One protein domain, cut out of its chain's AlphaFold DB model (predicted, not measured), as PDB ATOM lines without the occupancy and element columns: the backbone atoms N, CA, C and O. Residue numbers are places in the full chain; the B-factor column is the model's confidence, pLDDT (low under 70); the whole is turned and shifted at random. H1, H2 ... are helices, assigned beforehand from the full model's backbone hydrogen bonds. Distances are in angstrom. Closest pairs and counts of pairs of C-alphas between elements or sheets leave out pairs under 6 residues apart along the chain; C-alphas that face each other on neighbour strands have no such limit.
ATOM      1  N   LEU A  62     114.310 123.971 248.662       75.31
ATOM      2  CA  LEU A  62     114.771 125.254 248.126       75.31
ATOM      3  C   LEU A  62     116.225 125.542 248.514       75.31
ATOM      4  O   LEU A  62     117.004 125.957 247.657       75.31
ATOM      5  N   LEU A  63     116.605 125.281 249.765       81.69
ATOM      6  CA  LEU A  63     117.958 125.516 250.264       81.69
ATOM      7  C   LEU A  63     118.979 124.610 249.567       81.69
ATOM      8  O   LEU A  63     119.995 125.106 249.082       81.69
ATOM      9  N   ALA A  64     118.661 123.322 249.408       82.88
ATOM     10  CA  ALA A  64     119.472 122.396 248.620       82.88
ATOM     11  C   ALA A  64     119.613 122.863 247.157       82.88
ATOM     12  O   ALA A  64     120.713 122.863 246.602       82.88
ATOM     13  N   SER A  65     118.523 123.340 246.542       78.75
ATOM     14  CA  SER A  65     118.553 123.837 245.158       78.75
ATOM     15  C   SER A  65     119.425 125.090 244.978       78.75
ATOM     16  O   SER A  65     120.095 125.239 243.949       78.75
ATOM     17  N   GLU A  66     119.449 125.984 245.973       75.50
ATOM     18  CA  GLU A  66     120.276 127.195 245.960       75.50
ATOM     19  C   GLU A  66     121.756 126.865 246.210       75.50
ATOM     20  O   GLU A  66     122.625 127.438 245.548       75.50
ATOM     21  N   GLU A  67     122.067 125.896 247.079       84.31
ATOM     22  CA  GLU A  67     123.442 125.421 247.284       84.31
ATOM     23  C   GLU A  67     124.015 124.777 246.011       84.31
ATOM     24  O   GLU A  67     125.140 125.077 245.603       84.31
ATOM     25  N   ASP A  68     123.221 123.966 245.315       83.12
ATOM     26  CA  ASP A  68     123.611 123.390 244.028       83.12
ATOM     27  C   ASP A  68     123.807 124.461 242.951       83.12
ATOM     28  O   ASP A  68     124.748 124.394 242.153       83.12
ATOM     29  N   ARG A  69     122.944 125.487 242.917       77.44
ATOM     30  CA  ARG A  69     123.115 126.627 242.005       77.44
ATOM     31  C   ARG A  69     124.423 127.356 242.285       77.44
ATOM     32  O   ARG A  69     125.143 127.667 241.336       77.44
ATOM     33  N   ARG A  70     124.761 127.565 243.557       78.00
ATOM     34  CA  ARG A  70     126.039 128.149 243.973       78.00
ATOM     35  C   ARG A  70     127.220 127.296 243.515       78.00
ATOM     36  O   ARG A  70     128.099 127.834 242.854       78.00
ATOM     37  N   LYS A  71     127.217 125.984 243.769       82.56
ATOM     38  CA  LYS A  71     128.296 125.077 243.325       82.56
ATOM     39  C   LYS A  71     128.517 125.144 241.815       82.56
ATOM     40  O   LYS A  71     129.658 125.162 241.363       82.56
ATOM     41  N   ARG A  72     127.442 125.240 241.022       77.62
ATOM     42  CA  ARG A  72     127.549 125.414 239.563       77.62
ATOM     43  C   ARG A  72     128.164 126.757 239.169       77.62
ATOM     44  O   ARG A  72     128.931 126.799 238.211       77.62
ATOM     45  N   VAL A  73     127.831 127.841 239.867       76.25
ATOM     46  CA  VAL A  73     128.414 129.168 239.613       76.25
ATOM     47  C   VAL A  73     129.887 129.201 240.028       76.25
ATOM     48  O   VAL A  73     130.723 129.590 239.217       76.25
ATOM     49  N   ASP A  74     130.216 128.709 241.223       78.62
ATOM     50  CA  ASP A  74     131.588 128.646 241.742       78.62
ATOM     51  C   ASP A  74     132.472 127.747 240.855       78.62
ATOM     52  O   ASP A  74     133.595 128.114 240.510       78.62
ATOM     53  N   GLY A  75     131.943 126.608 240.390       80.31
ATOM     54  CA  GLY A  75     132.633 125.721 239.450       80.31
ATOM     55  C   GLY A  75     132.900 126.369 238.088       80.31
ATOM     56  O   GLY A  75     133.989 126.217 237.537       80.31
ATOM     57  N   ARG A  76     131.945 127.145 237.554       79.25
ATOM     58  CA  ARG A  76     132.142 127.911 236.309       79.25
ATOM     59  C   ARG A  76     133.167 129.025 236.487       79.25
ATOM     60  O   ARG A  76     134.014 129.192 235.618       79.25
ATOM     61  N   ALA A  77     133.124 129.747 237.605       71.56
ATOM     62  CA  ALA A  77     134.098 130.789 237.911       71.56
ATOM     63  C   ALA A  77     135.522 130.217 238.014       71.56
ATOM     64  O   ALA A  77     136.450 130.774 237.431       71.56
ATOM     65  N   ALA A  78     135.690 129.068 238.679       75.06
ATOM     66  CA  ALA A  78     136.975 128.376 238.767       75.06
ATOM     67  C   ALA A  78     137.484 127.907 237.392       75.06
ATOM     68  O   ALA A  78     138.668 128.057 237.093       75.06
ATOM     69  N   ALA A  79     136.596 127.378 236.543       76.19
ATOM     70  CA  ALA A  79     136.950 126.972 235.186       76.19
ATOM     71  C   ALA A  79     137.403 128.166 234.331       76.19
ATOM     72  O   ALA A  79     138.449 128.083 233.689       76.19
ATOM     73  N   VAL A  80     136.670 129.286 234.376       75.19
ATOM     74  CA  VAL A  80     137.050 130.526 233.678       75.19
ATOM     75  C   VAL A  80     138.425 130.994 234.153       75.19
ATOM     76  O   VAL A  80     139.319 131.167 233.329       75.19
ATOM     77  N   LEU A  81     138.652 131.068 235.467       75.25
ATOM     78  CA  LEU A  81     139.941 131.476 236.036       75.25
ATOM     79  C   LEU A  81     141.109 130.589 235.568       75.25
ATOM     80  O   LEU A  81     142.183 131.096 235.242       75.25
ATOM     81  N   ALA A  82     140.906 129.270 235.516       77.81
ATOM     82  CA  ALA A  82     141.916 128.327 235.036       77.81
ATOM     83  C   ALA A  82     142.212 128.504 233.535       77.81
ATOM     84  O   ALA A  82     143.366 128.417 233.107       77.81
ATOM     85  N   THR A  83     141.191 128.787 232.723       77.88
ATOM     86  CA  THR A  83     141.400 129.082 231.300       77.88
ATOM     87  C   THR A  83     142.135 130.408 231.098       77.88
ATOM     88  O   THR A  83     143.087 130.452 230.319       77.88
ATOM     89  N   SER A  84     141.798 131.450 231.863       73.25
ATOM     90  CA  SER A  84     142.450 132.763 231.804       73.25
ATOM     91  C   SER A  84     143.928 132.698 232.192       73.25
ATOM     92  O   SER A  84     144.772 133.300 231.529       73.25
ATOM     93  N   SER A  85     144.282 131.931 233.231       75.50
ATOM     94  CA  SER A  85     145.682 131.759 233.646       75.50
ATOM     95  C   SER A  85     146.509 130.996 232.606       75.50
ATOM     96  O   SER A  85     147.674 131.327 232.362       75.50
ATOM     97  N   THR A  86     145.892 130.027 231.929       81.44
ATOM     98  CA  THR A  86     146.516 129.297 230.818       81.44
ATOM     99  C   THR A  86     146.779 130.230 229.635       81.44
ATOM    100  O   THR A  86     147.897 130.269 229.122       81.44
ATOM    101  N   ILE A  87     145.789 131.041 229.244       77.31
ATOM    102  CA  ILE A  87     145.927 132.045 228.176       77.31
ATOM    103  C   ILE A  87     147.027 133.053 228.523       77.31
ATOM    104  O   ILE A  87     147.885 133.334 227.686       77.31
ATOM    105  N   LEU A  88     147.065 133.541 229.763       77.31
ATOM    106  CA  LEU A  88     148.115 134.446 230.230       77.31
ATOM    107  C   LEU A  88     149.507 133.822 230.112       77.31
ATOM    108  O   LEU A  88     150.438 134.474 229.645       77.31
ATOM    109  N   THR A  89     149.643 132.554 230.502       81.81
ATOM    110  CA  THR A  89     150.907 131.814 230.397       81.81
ATOM    111  C   THR A  89     151.354 131.701 228.942       81.81
ATOM    112  O   THR A  89     152.530 131.903 228.644       81.81
ATOM    113  N   ILE A  90     150.420 131.448 228.019       80.00
ATOM    114  CA  ILE A  90     150.701 131.407 226.579       80.00
ATOM    115  C   ILE A  90     151.154 132.782 226.077       80.00
ATOM    116  O   ILE A  90     152.175 132.863 225.398       80.00
ATOM    117  N   ILE A  91     150.453 133.863 226.436       77.31
ATOM    118  CA  ILE A  91     150.811 135.237 226.042       77.31
ATOM    119  C   ILE A  91     152.202 135.600 226.566       77.31
ATOM    120  O   ILE A  91     153.026 136.136 225.823       77.31
ATOM    121  N   PHE A  92     152.490 135.284 227.830       79.62
ATOM    122  CA  PHE A  92     153.783 135.565 228.444       79.62
ATOM    123  C   PHE A  92     154.899 134.745 227.791       79.62
ATOM    124  O   PHE A  92     155.937 135.298 227.432       79.62
ATOM    125  N   GLY A  93     154.660 133.454 227.551       81.62
ATOM    126  CA  GLY A  93     155.575 132.578 226.825       81.62
ATOM    127  C   GLY A  93     155.886 133.099 225.422       81.62
ATOM    128  O   GLY A  93     157.057 133.189 225.054       81.62
ATOM    129  N   LEU A  94     154.868 133.530 224.669       76.25
ATOM    130  CA  LEU A  94     155.049 134.148 223.351       76.25
ATOM    131  C   LEU A  94     155.854 135.449 223.444       76.25
ATOM    132  O   LEU A  94     156.751 135.680 222.640       76.25
ATOM    133  N   THR A  95     155.549 136.288 224.436       70.38
ATOM    134  CA  THR A  95     156.216 137.583 224.633       70.38
ATOM    135  C   THR A  95     157.696 137.395 224.946       70.38
ATOM    136  O   THR A  95     158.538 138.055 224.335       70.38
ATOM    137  N   VAL A  96     158.034 136.469 225.848       77.94
ATOM    138  CA  VAL A  96     159.424 136.118 226.181       77.94
ATOM    139  C   VAL A  96     160.133 135.508 224.973       77.94
ATOM    140  O   VAL A  96     161.259 135.896 224.674       77.94
ATOM    141  N   PHE A  97     159.470 134.611 224.239       78.25
ATOM    142  CA  PHE A  97     160.030 133.987 223.039       78.25
ATOM    143  C   PHE A  97     160.365 135.012 221.944       78.25
ATOM    144  O   PHE A  97     161.439 134.951 221.349       78.25
ATOM    145  N   VAL A  98     159.481 135.986 221.708       69.94
ATOM    146  CA  VAL A  98     159.723 137.078 220.754       69.94
ATOM    147  C   VAL A  98     160.818 138.016 221.270       69.94
ATOM    148  O   VAL A  98     161.726 138.360 220.518       69.94
ATOM    149  N   SER A  99     160.781 138.387 222.552       70.56
ATOM    150  CA  SER A  99     161.743 139.329 223.145       70.56
ATOM    151  C   SER A  99     163.162 138.762 223.226       70.56
ATOM    152  O   SER A  99     164.124 139.509 223.095       70.56
ATOM    153  N   GLY A 100     163.311 137.444 223.389       73.75
ATOM    154  CA  GLY A 100     164.611 136.772 223.476       73.75
ATOM    155  C   GLY A 100     165.418 136.757 222.173       73.75
ATOM    156  O   GLY A 100     166.578 136.360 222.191       73.75
ATOM    157  N   LYS A 101     164.832 137.179 221.044       65.94
ATOM    158  CA  LYS A 101     165.469 137.147 219.721       65.94
ATOM    159  C   LYS A 101     165.681 138.550 219.146       65.94
ATOM    160  O   LYS A 101     165.194 138.806 218.045       65.94
ATOM    161  N   ASP A 102     166.341 139.446 219.887       68.81
ATOM    162  CA  ASP A 102     166.682 140.834 219.490       68.81
ATOM    163  C   ASP A 102     165.581 141.523 218.665       68.81
ATOM    164  O   ASP A 102     165.819 142.149 217.626       68.81
ATOM    165  N   TYR A 103     164.324 141.318 219.061       65.00
ATOM    166  CA  TYR A 103     163.192 141.694 218.232       65.00
ATOM    167  C   TYR A 103     162.853 143.151 218.498       65.00
ATOM    168  O   TYR A 103     162.156 143.495 219.450       65.00
ATOM    169  N   ILE A 104     163.384 144.025 217.651       73.94
ATOM    170  CA  ILE A 104     163.088 145.451 217.704       73.94
ATOM    171  C   ILE A 104     161.744 145.669 217.007       73.94
ATOM    172  O   ILE A 104     161.626 145.482 215.794       73.94
ATOM    173  N   PHE A 105     160.726 146.052 217.780       67.00
ATOM    174  CA  PHE A 105     159.450 146.510 217.233       67.00
ATOM    175  C   PHE A 105     159.699 147.711 216.322       67.00
ATOM    176  O   PHE A 105     160.248 148.728 216.751       67.00
ATOM    177  N   LYS A 106     159.302 147.598 215.052       73.12
ATOM    178  CA  LYS A 106     159.457 148.696 214.084       73.12
ATOM    179  C   LYS A 106     158.388 149.768 214.271       73.12
ATOM    180  O   LYS A 106     158.619 150.924 213.925       73.12
ATOM    181  N   ASN A 107     157.221 149.386 214.790       77.56
ATOM    182  CA  ASN A 107     156.062 150.256 214.885       77.56
ATOM    183  C   ASN A 107     155.790 150.686 216.338       77.56
ATOM    184  O   ASN A 107     155.467 149.868 217.199       77.56
ATOM    185  N   PHE A 108     155.863 151.994 216.599       79.81
ATOM    186  CA  PHE A 108     155.609 152.567 217.926       79.81
ATOM    187  C   PHE A 108     154.154 152.359 218.392       79.81
ATOM    188  O   PHE A 108     153.895 152.234 219.587       79.81
ATOM    189  N   TYR A 109     153.197 152.265 217.459       79.94
ATOM    190  CA  TYR A 109     151.790 152.014 217.783       79.94
ATOM    191  C   TYR A 109     151.556 150.583 218.284       79.94
ATOM    192  O   TYR A 109     150.745 150.384 219.186       79.94
ATOM    193  N   ALA A 110     152.298 149.595 217.768       74.38
ATOM    194  CA  ALA A 110     152.187 148.205 218.214       74.38
ATOM    195  C   ALA A 110     152.551 148.060 219.704       74.38
ATOM    196  O   ALA A 110     151.851 147.367 220.444       74.38
ATOM    197  N   ILE A 111     153.577 148.796 220.153       77.38
ATOM    198  CA  ILE A 111     154.003 148.858 221.559       77.38
ATOM    199  C   ILE A 111     152.902 149.468 222.438       77.38
ATOM    200  O   ILE A 111     152.596 148.928 223.499       77.38
ATOM    201  N   TRP A 112     152.264 150.556 221.996       82.12
ATOM    202  CA  TRP A 112     151.162 151.171 222.746       82.12
ATOM    203  C   TRP A 112     149.970 150.229 222.917       82.12
ATOM    204  O   TRP A 112     149.443 150.117 224.023       82.12
ATOM    205  N   PHE A 113     149.572 149.512 221.861       78.81
ATOM    206  CA  PHE A 113     148.505 148.512 221.957       78.81
ATOM    207  C   PHE A 113     148.880 147.351 222.883       78.81
ATOM    208  O   PHE A 113     148.035 146.898 223.652       78.81
ATOM    209  N   LEU A 114     150.142 146.911 222.862       74.62
ATOM    210  CA  LEU A 114     150.643 145.864 223.753       74.62
ATOM    211  C   LEU A 114     150.557 146.296 225.224       74.62
ATOM    212  O   LEU A 114     150.015 145.566 226.050       74.62
ATOM    213  N   ILE A 115     151.038 147.500 225.546       78.00
ATOM    214  CA  ILE A 115     150.972 148.054 226.906       78.00
ATOM    215  C   ILE A 115     149.516 148.195 227.352       78.00
ATOM    216  O   ILE A 115     149.170 147.775 228.456       78.00
ATOM    217  N   LEU A 116     148.648 148.743 226.494       77.94
ATOM    218  CA  LEU A 116     147.236 148.929 226.818       77.94
ATOM    219  C   LEU A 116     146.540 147.590 227.084       77.94
ATOM    220  O   LEU A 116     145.744 147.489 228.017       77.94
ATOM    221  N   ALA A 117     146.876 146.553 226.316       76.06
ATOM    222  CA  ALA A 117     146.330 145.223 226.518       76.06
ATOM    223  C   ALA A 117     146.803 144.587 227.832       76.06
ATOM    224  O   ALA A 117     145.992 143.998 228.544       76.06
ATOM    225  N   ILE A 118     148.078 144.759 228.200       74.25
ATOM    226  CA  ILE A 118     148.606 144.301 229.495       74.25
ATOM    227  C   ILE A 118     147.892 145.018 230.645       74.25
ATOM    228  O   ILE A 118     147.449 144.368 231.588       74.25
ATOM    229  N   VAL A 119     147.727 146.341 230.568       77.12
ATOM    230  CA  VAL A 119     147.029 147.118 231.606       77.12
ATOM    231  C   VAL A 119     145.565 146.691 231.724       77.12
ATOM    232  O   VAL A 119     145.083 146.484 232.836       77.12
ATOM    233  N   ALA A 120     144.867 146.504 230.600       78.25
ATOM    234  CA  ALA A 120     143.491 146.013 230.585       78.25
ATOM    235  C   ALA A 120     143.381 144.605 231.194       78.25
ATOM    236  O   ALA A 120     142.481 144.346 231.992       78.25
ATOM    237  N   PHE A 121     144.331 143.721 230.880       76.44
ATOM    238  CA  PHE A 121     144.384 142.374 231.435       76.44
ATOM    239  C   PHE A 121     144.623 142.387 232.952       76.44
ATOM    240  O   PHE A 121     143.915 141.712 233.695       76.44
ATOM    241  N   VAL A 122     145.571 143.198 233.435       76.44
ATOM    242  CA  VAL A 122     145.836 143.355 234.874       76.44
ATOM    243  C   VAL A 122     144.617 143.936 235.590       76.44
ATOM    244  O   VAL A 122     144.238 143.433 236.644       76.44
ATOM    245  N   ALA A 123     143.958 144.946 235.015       75.56
ATOM    246  CA  ALA A 123     142.727 145.501 235.572       75.56
ATOM    247  C   ALA A 123     141.615 144.441 235.661       75.56
ATOM    248  O   ALA A 123     140.971 144.320 236.704       75.56
ATOM    249  N   SER A 124     141.442 143.627 234.616       76.44
ATOM    250  CA  SER A 124     140.510 142.494 234.610       76.44
ATOM    251  C   SER A 124     140.828 141.488 235.717       76.44
ATOM    252  O   SER A 124     139.952 141.111 236.492       76.44
ATOM    253  N   ALA A 125     142.097 141.092 235.843       71.25
ATOM    254  CA  ALA A 125     142.546 140.149 236.862       71.25
ATOM    255  C   ALA A 125     142.323 140.689 238.283       71.25
ATOM    256  O   ALA A 125     141.866 139.952 239.154       71.25
ATOM    257  N   LEU A 126     142.580 141.979 238.524       76.94
ATOM    258  CA  LEU A 126     142.300 142.616 239.811       76.94
ATOM    259  C   LEU A 126     140.806 142.605 240.136       76.94
ATOM    260  O   LEU A 126     140.442 142.298 241.268       76.94
ATOM    261  N   VAL A 127     139.933 142.881 239.163       74.69
ATOM    262  CA  VAL A 127     138.479 142.803 239.367       74.69
ATOM    263  C   VAL A 127     138.051 141.368 239.684       74.69
ATOM    264  O   VAL A 127     137.302 141.166 240.638       74.69
ATOM    265  N   ALA A 128     138.571 140.370 238.968       71.38
ATOM    266  CA  ALA A 128     138.309 138.959 239.254       71.38
ATOM    267  C   ALA A 128     138.766 138.556 240.669       71.38
ATOM    268  O   ALA A 128     138.002 137.938 241.415       71.38
ATOM    269  N   ILE A 129     139.970 138.972 241.079       74.25
ATOM    270  CA  ILE A 129     140.487 138.744 242.436       74.25
ATOM    271  C   ILE A 129     139.592 139.425 243.469       74.25
ATOM    272  O   ILE A 129     139.271 138.814 244.480       74.25
ATOM    273  N   VAL A 130     139.145 140.657 243.223       73.50
ATOM    274  CA  VAL A 130     138.223 141.371 244.119       73.50
ATOM    275  C   VAL A 130     136.891 140.629 244.233       73.50
ATOM    276  O   VAL A 130     136.399 140.484 245.345       73.50
ATOM    277  N   ILE A 131     136.331 140.092 243.146       69.62
ATOM    278  CA  ILE A 131     135.096 139.281 243.178       69.62
ATOM    279  C   ILE A 131     135.283 138.026 244.035       69.62
ATOM    280  O   ILE A 131     134.383 137.651 244.787       69.62
ATOM    281  N   GLN A 132     136.446 137.382 243.927       68.75
ATOM    282  CA  GLN A 132     136.747 136.158 244.660       68.75
ATOM    283  C   GLN A 132     137.097 136.421 246.134       68.75
ATOM    284  O   GLN A 132     136.696 135.650 247.003       68.75
ATOM    285  N   ALA A 133     137.802 137.520 246.422       67.25
ATOM    286  CA  ALA A 133     138.230 137.926 247.760       67.25
ATOM    287  C   ALA A 133     137.113 138.603 248.563       67.25
ATOM    288  O   ALA A 133     137.037 138.413 249.776       67.25
ATOM    289  N   TYR A 134     136.198 139.328 247.908       63.56
ATOM    290  CA  TYR A 134     134.907 139.694 248.491       63.56
ATOM    291  C   TYR A 134     134.022 138.444 248.538       63.56
ATOM    292  O   TYR A 134     132.995 138.320 247.862       63.56
ATOM    293  N   GLY A 135     134.410 137.500 249.394       54.81
ATOM    294  CA  GLY A 135     133.497 136.532 249.967       54.81
ATOM    295  C   GLY A 135     132.441 137.321 250.722       54.81
ATOM    296  O   GLY A 135     132.632 137.640 251.889       54.81
ATOM    297  N   PHE A 136     131.376 137.725 250.019       54.59
ATOM    298  CA  PHE A 136     130.264 138.450 250.621       54.59
ATOM    299  C   PHE A 136     129.868 137.698 251.891       54.59
ATOM    300  O   PHE A 136     129.543 136.508 251.781       54.59
ATOM    301  N   PRO A 137     129.965 138.340 253.071       52.28
ATOM    302  CA  PRO A 137     129.620 137.691 254.315       52.28
ATOM    303  C   PRO A 137     128.175 137.244 254.173       52.28
ATOM    304  O   PRO A 137     127.266 138.054 253.976       52.28
ATOM    305  N   TYR A 138     127.978 135.930 254.184       50.34
ATOM    306  CA  TYR A 138     126.651 135.387 254.348       50.34
ATOM    307  C   TYR A 138     126.206 135.844 255.729       50.34
ATOM    308  O   TYR A 138     126.842 135.512 256.726       50.34
ATOM    309  N   LEU A 139     125.138 136.633 255.783       52.12
ATOM    310  CA  LEU A 139     124.396 136.855 257.017       52.12
ATOM    311  C   LEU A 139     123.705 135.531 257.364       52.12
ATOM    312  O   LEU A 139     122.514 135.349 257.132       52.12
ATOM    313  N   THR A 140     124.476 134.556 257.842       55.81
ATOM    314  CA  THR A 140     123.953 133.373 258.519       55.81
ATOM    315  C   THR A 140     123.438 133.840 259.865       55.81
ATOM    316  O   THR A 140     124.206 133.880 260.816       55.81
ATOM    317  N   LEU A 141     122.155 134.220 259.887       55.50
ATOM    318  CA  LEU A 141     121.426 134.790 261.022       55.50
ATOM    319  C   LEU A 141     122.048 136.099 261.536       55.50
ATOM    320  O   LEU A 141     123.224 136.186 261.869       55.50
ATOM    321  N   ASN A 142     121.246 137.162 261.589       61.66
ATOM    322  CA  ASN A 142     121.712 138.409 262.184       61.66
ATOM    323  C   ASN A 142     122.018 138.149 263.672       61.66
ATOM    324  O   ASN A 142     121.296 137.377 264.303       61.66
ATOM    325  N   ASN A 143     123.042 138.787 264.248       73.25
ATOM    326  CA  ASN A 143     123.354 138.611 265.677       73.25
ATOM    327  C   ASN A 143     122.141 138.937 266.567       73.25
ATOM    328  O   ASN A 143     121.893 138.238 267.539       73.25
ATOM    329  N   GLU A 144     121.313 139.903 266.153       73.38
ATOM    330  CA  GLU A 144     120.024 140.209 266.792       73.38
ATOM    331  C   GLU A 144     119.060 139.012 266.815       73.38
ATOM    332  O   GLU A 144     118.330 138.830 267.779       73.38
ATOM    333  N   THR A 145     119.050 138.178 265.769       67.88
ATOM    334  CA  THR A 145     118.200 136.978 265.694       67.88
ATOM    335  C   THR A 145     118.716 135.858 266.599       67.88
ATOM    336  O   THR A 145     117.930 135.065 267.113       67.88
ATOM    337  N   LEU A 146     120.036 135.786 266.796       74.31
ATOM    338  CA  LEU A 146     120.669 134.873 267.753       74.31
ATOM    339  C   LEU A 146     120.421 135.320 269.199       74.31
ATOM    340  O   LEU A 146     120.118 134.480 270.040       74.31
ATOM    341  N   THR A 156     105.403 128.304 271.477       86.38
ATOM    342  CA  THR A 156     104.808 127.085 270.929       86.38
ATOM    343  C   THR A 156     105.538 126.639 269.662       86.38
ATOM    344  O   THR A 156     106.059 127.458 268.898       86.38
ATOM    345  N   GLU A 157     105.532 125.328 269.396       78.50
ATOM    346  CA  GLU A 157     106.204 124.751 268.223       78.50
ATOM    347  C   GLU A 157     105.786 125.414 266.902       78.50
ATOM    348  O   GLU A 157     106.611 125.588 266.006       78.50
ATOM    349  N   ASP A 158     104.520 125.820 266.780       77.75
ATOM    350  CA  ASP A 158     104.013 126.483 265.577       77.75
ATOM    351  C   ASP A 158     104.607 127.887 265.383       77.75
ATOM    352  O   ASP A 158     104.970 128.248 264.259       77.75
ATOM    353  N   SER A 159     104.784 128.660 266.464       77.38
ATOM    354  CA  SER A 159     105.451 129.972 266.420       77.38
ATOM    355  C   SER A 159     106.924 129.818 266.030       77.38
ATOM    356  O   SER A 159     107.417 130.497 265.123       77.38
ATOM    357  N   ALA A 160     107.610 128.838 266.631       74.44
ATOM    358  CA  ALA A 160     109.002 128.529 266.317       74.44
ATOM    359  C   ALA A 160     109.184 128.122 264.841       74.44
ATOM    360  O   ALA A 160     110.088 128.622 264.164       74.44
ATOM    361  N   ARG A 161     108.288 127.282 264.295       77.31
ATOM    362  CA  ARG A 161     108.286 126.917 262.865       77.31
ATOM    363  C   ARG A 161     108.067 128.131 261.970       77.31
ATOM    364  O   ARG A 161     108.773 128.284 260.972       77.31
ATOM    365  N   GLN A 162     107.127 129.011 262.310       79.81
ATOM    366  CA  GLN A 162     106.864 130.214 261.521       79.81
ATOM    367  C   GLN A 162     108.082 131.151 261.495       79.81
ATOM    368  O   GLN A 162     108.445 131.670 260.433       79.81
ATOM    369  N   MET A 163     108.746 131.334 262.638       77.75
ATOM    370  CA  MET A 163     109.954 132.150 262.748       77.75
ATOM    371  C   MET A 163     111.127 131.547 261.963       77.75
ATOM    372  O   MET A 163     111.814 132.270 261.234       77.75
ATOM    373  N   TRP A 164     111.304 130.225 262.021       79.62
ATOM    374  CA  TRP A 164     112.296 129.500 261.223       79.62
ATOM    375  C   TRP A 164     112.084 129.697 259.718       79.62
ATOM    376  O   TRP A 164     112.999 130.121 259.009       79.62
ATOM    377  N   VAL A 165     110.862 129.465 259.224       79.75
ATOM    378  CA  VAL A 165     110.522 129.631 257.799       79.75
ATOM    379  C   VAL A 165     110.753 131.074 257.345       79.75
ATOM    380  O   VAL A 165     111.304 131.306 256.266       79.75
ATOM    381  N   LYS A 166     110.398 132.062 258.176       81.62
ATOM    382  CA  LYS A 166     110.636 133.483 257.883       81.62
ATOM    383  C   LYS A 166     112.129 133.809 257.794       81.62
ATOM    384  O   LYS A 166     112.535 134.509 256.867       81.62
ATOM    385  N   SER A 167     112.946 133.290 258.712       74.69
ATOM    386  CA  SER A 167     114.403 133.482 258.695       74.69
ATOM    387  C   SER A 167     115.038 132.896 257.428       74.69
ATOM    388  O   SER A 167     115.842 133.546 256.751       74.69
ATOM    389  N   GLN A 168     114.588 131.707 257.027       78.38
ATOM    390  CA  GLN A 168     115.032 131.057 255.797       78.38
ATOM    391  C   GLN A 168     114.624 131.847 254.545       78.38
ATOM    392  O   GLN A 168     115.439 132.047 253.644       78.38
ATOM    393  N   ALA A 169     113.404 132.389 254.503       80.38
ATOM    394  CA  ALA A 169     112.958 133.241 253.403       80.38
ATOM    395  C   ALA A 169     113.804 134.523 253.269       80.38
ATOM    396  O   ALA A 169     114.214 134.877 252.161       80.38
ATOM    397  N   VAL A 170     114.114 135.198 254.383       82.06
ATOM    398  CA  VAL A 170     114.991 136.388 254.391       82.06
ATOM    399  C   VAL A 170     116.391 136.034 253.897       82.06
ATOM    400  O   VAL A 170     116.957 136.752 253.068       82.06
ATOM    401  N   THR A 171     116.915 134.895 254.346       75.69
ATOM    402  CA  THR A 171     118.212 134.373 253.912       75.69
ATOM    403  C   THR A 171     118.219 134.187 252.393       75.69
ATOM    404  O   THR A 171     119.046 134.795 251.715       75.69
ATOM    405  N   ILE A 172     117.233 133.485 251.824       78.00
ATOM    406  CA  ILE A 172     117.104 133.268 250.370       78.00
ATOM    407  C   ILE A 172     117.037 134.593 249.589       78.00
ATOM    408  O   ILE A 172     117.711 134.740 248.565       78.00
ATOM    409  N   ILE A 173     116.265 135.578 250.059       80.75
ATOM    410  CA  ILE A 173     116.170 136.897 249.406       80.75
ATOM    411  C   ILE A 173     117.536 137.598 249.400       80.75
ATOM    412  O   ILE A 173     117.954 138.134 248.369       80.75
ATOM    413  N   SER A 174     118.258 137.563 250.524       77.25
ATOM    414  CA  SER A 174     119.592 138.164 250.628       77.25
ATOM    415  C   SER A 174     120.604 137.488 249.693       77.25
ATOM    416  O   SER A 174     121.350 138.185 248.993       77.25
ATOM    417  N   LEU A 175     120.555 136.150 249.601       73.62
ATOM    418  CA  LEU A 175     121.391 135.339 248.717       73.62
ATOM    419  C   LEU A 175     121.192 135.741 247.260       73.62
ATOM    420  O   LEU A 175     122.173 135.958 246.550       73.62
ATOM    421  N   ARG A 176     119.938 135.886 246.817       79.88
ATOM    422  CA  ARG A 176     119.630 136.276 245.436       79.88
ATOM    423  C   ARG A 176     120.215 137.639 245.091       79.88
ATOM    424  O   ARG A 176     120.947 137.736 244.114       79.88
ATOM    425  N   SER A 177     120.007 138.651 245.936       80.00
ATOM    426  CA  SER A 177     120.521 139.997 245.640       80.00
ATOM    427  C   SER A 177     122.055 140.063 245.599       80.00
ATOM    428  O   SER A 177     122.625 140.823 244.816       80.00
ATOM    429  N   SER A 178     122.744 139.271 246.432       71.44
ATOM    430  CA  SER A 178     124.209 139.192 246.403       71.44
ATOM    431  C   SER A 178     124.697 138.450 245.161       71.44
ATOM    432  O   SER A 178     125.657 138.882 244.522       71.44
ATOM    433  N   ASN A 179     124.017 137.367 244.787       74.38
ATOM    434  CA  ASN A 179     124.391 136.570 243.629       74.38
ATOM    435  C   ASN A 179     124.193 137.335 242.311       74.38
ATOM    436  O   ASN A 179     125.042 137.241 241.429       74.38
ATOM    437  N   ASP A 180     123.140 138.148 242.208       80.44
ATOM    438  CA  ASP A 180     122.900 139.002 241.039       80.44
ATOM    439  C   ASP A 180     124.040 140.021 240.866       80.44
ATOM    440  O   ASP A 180     124.630 140.125 239.792       80.44
ATOM    441  N   LYS A 181     124.467 140.678 241.955       76.44
ATOM    442  CA  LYS A 181     125.619 141.602 241.930       76.44
ATOM    443  C   LYS A 181     126.922 140.910 241.534       76.44
ATOM    444  O   LYS A 181     127.729 141.496 240.815       76.44
ATOM    445  N   LYS A 182     127.147 139.676 242.001       68.94
ATOM    446  CA  LYS A 182     128.318 138.875 241.607       68.94
ATOM    447  C   LYS A 182     128.288 138.535 240.121       68.94
ATOM    448  O   LYS A 182     129.325 138.617 239.471       68.94
ATOM    449  N   SER A 183     127.117 138.181 239.595       75.00
ATOM    450  CA  SER A 183     126.936 137.876 238.175       75.00
ATOM    451  C   SER A 183     127.231 139.091 237.296       75.00
ATOM    452  O   SER A 183     127.946 138.966 236.299       75.00
ATOM    453  N   ASP A 184     126.750 140.273 237.682       79.50
ATOM    454  CA  ASP A 184     127.014 141.516 236.947       79.50
ATOM    455  C   ASP A 184     128.511 141.856 236.935       79.50
ATOM    456  O   ASP A 184     129.082 142.141 235.880       79.50
ATOM    457  N   LEU A 185     129.180 141.754 238.090       74.75
ATOM    458  CA  LEU A 185     130.619 142.016 238.190       74.75
ATOM    459  C   LEU A 185     131.449 141.000 237.391       74.75
ATOM    460  O   LEU A 185     132.399 141.383 236.706       74.75
ATOM    461  N   ALA A 186     131.076 139.719 237.437       73.38
ATOM    462  CA  ALA A 186     131.730 138.666 236.663       73.38
ATOM    463  C   ALA A 186     131.583 138.901 235.154       73.38
ATOM    464  O   ALA A 186     132.549 138.749 234.406       73.38
ATOM    465  N   THR A 187     130.405 139.345 234.710       76.50
ATOM    466  CA  THR A 187     130.155 139.700 233.305       76.50
ATOM    467  C   THR A 187     131.041 140.867 232.865       76.50
ATOM    468  O   THR A 187     131.609 140.835 231.772       76.50
ATOM    469  N   PHE A 188     131.231 141.872 233.726       79.75
ATOM    470  CA  PHE A 188     132.107 143.012 233.441       79.75
ATOM    471  C   PHE A 188     133.584 142.603 233.323       79.75
ATOM    472  O   PHE A 188     134.276 143.047 232.406       79.75
ATOM    473  N   SER A 189     134.055 141.714 234.207       75.31
ATOM    474  CA  SER A 189     135.410 141.146 234.141       75.31
ATOM    475  C   SER A 189     135.642 140.398 232.830       75.31
ATOM    476  O   SER A 189     136.644 140.619 232.159       75.31
ATOM    477  N   LEU A 190     134.692 139.554 232.427       74.75
ATOM    478  CA  LEU A 190     134.789 138.797 231.179       74.75
ATOM    479  C   LEU A 190     134.858 139.739 229.964       74.75
ATOM    480  O   LEU A 190     135.642 139.516 229.044       74.75
ATOM    481  N   GLY A 191     134.102 140.843 229.988       77.75
ATOM    482  CA  GLY A 191     134.181 141.886 228.965       77.75
ATOM    483  C   GLY A 191     135.577 142.508 228.829       77.75
ATOM    484  O   GLY A 191     136.067 142.669 227.708       77.75
ATOM    485  N   PHE A 192     136.245 142.819 229.944       77.38
ATOM    486  CA  PHE A 192     137.615 143.347 229.917       77.38
ATOM    487  C   PHE A 192     138.637 142.336 229.403       77.38
ATOM    488  O   PHE A 192     139.543 142.717 228.661       77.38
ATOM    489  N   GLU A 193     138.492 141.062 229.756       74.44
ATOM    490  CA  GLU A 193     139.379 140.004 229.277       74.44
ATOM    491  C   GLU A 193     139.288 139.844 227.754       74.44
ATOM    492  O   GLU A 193     140.311 139.852 227.065       74.44
ATOM    493  N   LEU A 194     138.069 139.803 227.203       78.25
ATOM    494  CA  LEU A 194     137.858 139.765 225.754       78.25
ATOM    495  C   LEU A 194     138.437 141.002 225.057       78.25
ATOM    496  O   LEU A 194     139.063 140.878 224.002       78.25
ATOM    497  N   ALA A 195     138.276 142.187 225.651       76.06
ATOM    498  CA  ALA A 195     138.861 143.415 225.123       76.06
ATOM    499  C   ALA A 195     140.399 143.373 225.127       76.06
ATOM    500  O   ALA A 195     141.025 143.786 224.148       76.06
ATOM    501  N   ALA A 196     141.018 142.838 226.183       75.25
ATOM    502  CA  ALA A 196     142.468 142.674 226.268       75.25
ATOM    503  C   ALA A 196     142.995 141.703 225.198       75.25
ATOM    504  O   ALA A 196     143.968 142.016 224.510       75.25
ATOM    505  N   ILE A 197     142.318 140.567 224.994       76.75
ATOM    506  CA  ILE A 197     142.661 139.600 223.940       76.75
ATOM    507  C   ILE A 197     142.535 140.245 222.550       76.75
ATOM    508  O   ILE A 197     143.429 140.091 221.716       76.75
ATOM    509  N   ALA A 198     141.471 141.015 222.303       79.56
ATOM    510  CA  ALA A 198     141.278 141.723 221.038       79.56
ATOM    511  C   ALA A 198     142.378 142.769 220.780       79.56
ATOM    512  O   ALA A 198     142.908 142.844 219.671       79.56
ATOM    513  N   LEU A 199     142.765 143.544 221.801       77.94
ATOM    514  CA  LEU A 199     143.855 144.523 221.716       77.94
ATOM    515  C   LEU A 199     145.212 143.859 221.442       77.94
ATOM    516  O   LEU A 199     145.987 144.378 220.638       77.94
ATOM    517  N   LEU A 200     145.487 142.700 222.052       77.06
ATOM    518  CA  LEU A 200     146.685 141.909 221.744       77.06
ATOM    519  C   LEU A 200     146.688 141.433 220.292       77.06
ATOM    520  O   LEU A 200     147.688 141.600 219.597       77.06
ATOM    521  N   ALA A 201     145.571 140.879 219.813       78.38
ATOM    522  CA  ALA A 201     145.451 140.426 218.431       78.38
ATOM    523  C   ALA A 201     145.662 141.580 217.436       78.38
ATOM    524  O   ALA A 201     146.393 141.423 216.458       78.38
ATOM    525  N   LEU A 202     145.093 142.757 217.719       79.75
ATOM    526  CA  LEU A 202     145.304 143.984 216.944       79.75
ATOM    527  C   LEU A 202     146.773 144.422 216.945       79.75
ATOM    528  O   LEU A 202     147.307 144.727 215.881       79.75
ATOM    529  N   SER A 203     147.439 144.422 218.105       79.75
ATOM    530  CA  SER A 203     148.868 144.756 218.219       79.75
ATOM    531  C   SER A 203     149.726 143.865 217.312       79.75
ATOM    532  O   SER A 203     150.524 144.367 216.517       79.75
ATOM    533  N   VAL A 204     149.499 142.547 217.359       75.88
ATOM    534  CA  VAL A 204     150.215 141.571 216.523       75.88
ATOM    535  C   VAL A 204     149.885 141.758 215.040       75.88
ATOM    536  O   VAL A 204     150.792 141.734 214.209       75.88
ATOM    537  N   ALA A 205     148.615 141.982 214.694       77.38
ATOM    538  CA  ALA A 205     148.190 142.204 213.313       77.38
ATOM    539  C   ALA A 205     148.844 143.454 212.700       77.38
ATOM    540  O   ALA A 205     149.328 143.396 211.570       77.38
ATOM    541  N   PHE A 206     148.922 144.559 213.449       82.12
ATOM    542  CA  PHE A 206     149.613 145.771 213.006       82.12
ATOM    543  C   PHE A 206     151.109 145.537 212.795       82.12
ATOM    544  O   PHE A 206     151.659 145.977 211.783       82.12
ATOM    545  N   GLU A 207     151.775 144.832 213.708       76.31
ATOM    546  CA  GLU A 207     153.199 144.521 213.564       76.31
ATOM    547  C   GLU A 207     153.463 143.615 212.348       76.31
ATOM    548  O   GLU A 207     154.412 143.858 211.603       76.31
ATOM    549  N   LEU A 208     152.607 142.616 212.092       77.94
ATOM    550  CA  LEU A 208     152.703 141.749 210.909       77.94
ATOM    551  C   LEU A 208     152.443 142.513 209.606       77.94
ATOM    552  O   LEU A 208     153.209 142.367 208.658       77.94
ATOM    553  N   HIS A 209     151.415 143.363 209.568       80.81
ATOM    554  CA  HIS A 209     151.121 144.193 208.399       80.81
ATOM    555  C   HIS A 209     152.248 145.191 208.106       80.81
ATOM    556  O   HIS A 209     152.510 145.499 206.954       80.81
ATOM    557  N   THR A 210     152.940 145.700 209.128       77.38
ATOM    558  CA  THR A 210     154.071 146.625 208.929       77.38
ATOM    559  C   THR A 210     155.333 145.906 208.410       77.38
ATOM    560  O   THR A 210     156.294 146.560 208.005       77.38
ATOM    561  N   LYS A 211     155.374 144.565 208.455       63.62
ATOM    562  CA  LYS A 211     156.512 143.745 207.998       63.62
ATOM    563  C   LYS A 211     156.365 143.209 206.574       63.62
ATOM    564  O   LYS A 211     157.398 142.893 205.984       63.62
ATOM    565  N   LEU A 212     155.132 143.057 206.087       62.91
ATOM    566  CA  LEU A 212     154.802 142.714 204.698       62.91
ATOM    567  C   LEU A 212     155.010 143.925 203.782       62.91
ATOM    568  O   LEU A 212     155.523 143.703 202.665       62.91
TER     569      LEU A 212
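AT A GLANCE: This is residues 62 to 146 and 156 to 212 of the 212 residues of an uncharacterized protein of Mycolicibacterium sphagni (UniProt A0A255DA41). Picture a long rod in which one very long helix, H4, makes most of the length, with H2 packed on residues 182 to 207 of it and H1 running loosely alongside the two. H1, H2 and H4 form an up-and-down bundle, each running against the one before it in the chain, while little H3 lies beyond the link after H2. The printed part has 142 residues, with four named helices in the order H1, H2, H3, H4 and no named strand, an all-helix class. The whole is extended, with a radius of gyration of the C-alphas of 23.1 A and spans of 84 by 21 by 20 A.

HOW THE PARTS SIT: Begin with H4, residues 157 to 209, and look at its residues 182 to 207, which alone touch H2, residues 108 to 133. Their closest C-alphas, those of Ala 117 and Ala 196, are 4.6 A apart, and the helices run opposite ways at a shallow tilt of 13 degrees. H1, residues 62 to 99, is close to H4 but not clearly touching: their closest C-alphas, those of Leu 63 and Ile 172, are 7.8 A apart. These two run the same way at a shallow tilt of 18 degrees. H1 and H2 are near each other, with 13 pairs of C-alphas within 10 A. H3, residues 143 to 146, touches no helix. In H1, H2 and H4 every O i to N i+4 pair is within hydrogen-bond range; H3 is too short for such a pair.

IN THESE COORDINATES: Find C-alpha 157 at (106.204, 124.751, 268.223); from there H4 runs 77.3 A to C-alpha 209 at (151.121, 144.193, 208.399). H1 starts at C-alpha 62, at (114.771, 125.254, 248.126), and is 55.0 A long; H2 is 37.5 A long.

THE WHOLE: The C-alphas farthest apart, those of Thr 156 and Leu 212, are 84.4 A apart. Residues 147 to 155 are not printed, and C-alphas 146 and 156 are 18.0 A apart across this cut. The links H1 to H2 and H2 to H3 are short. Mean pLDDT of the printed part is 75.1; look for values under 70 at residues 131 to 142, among others.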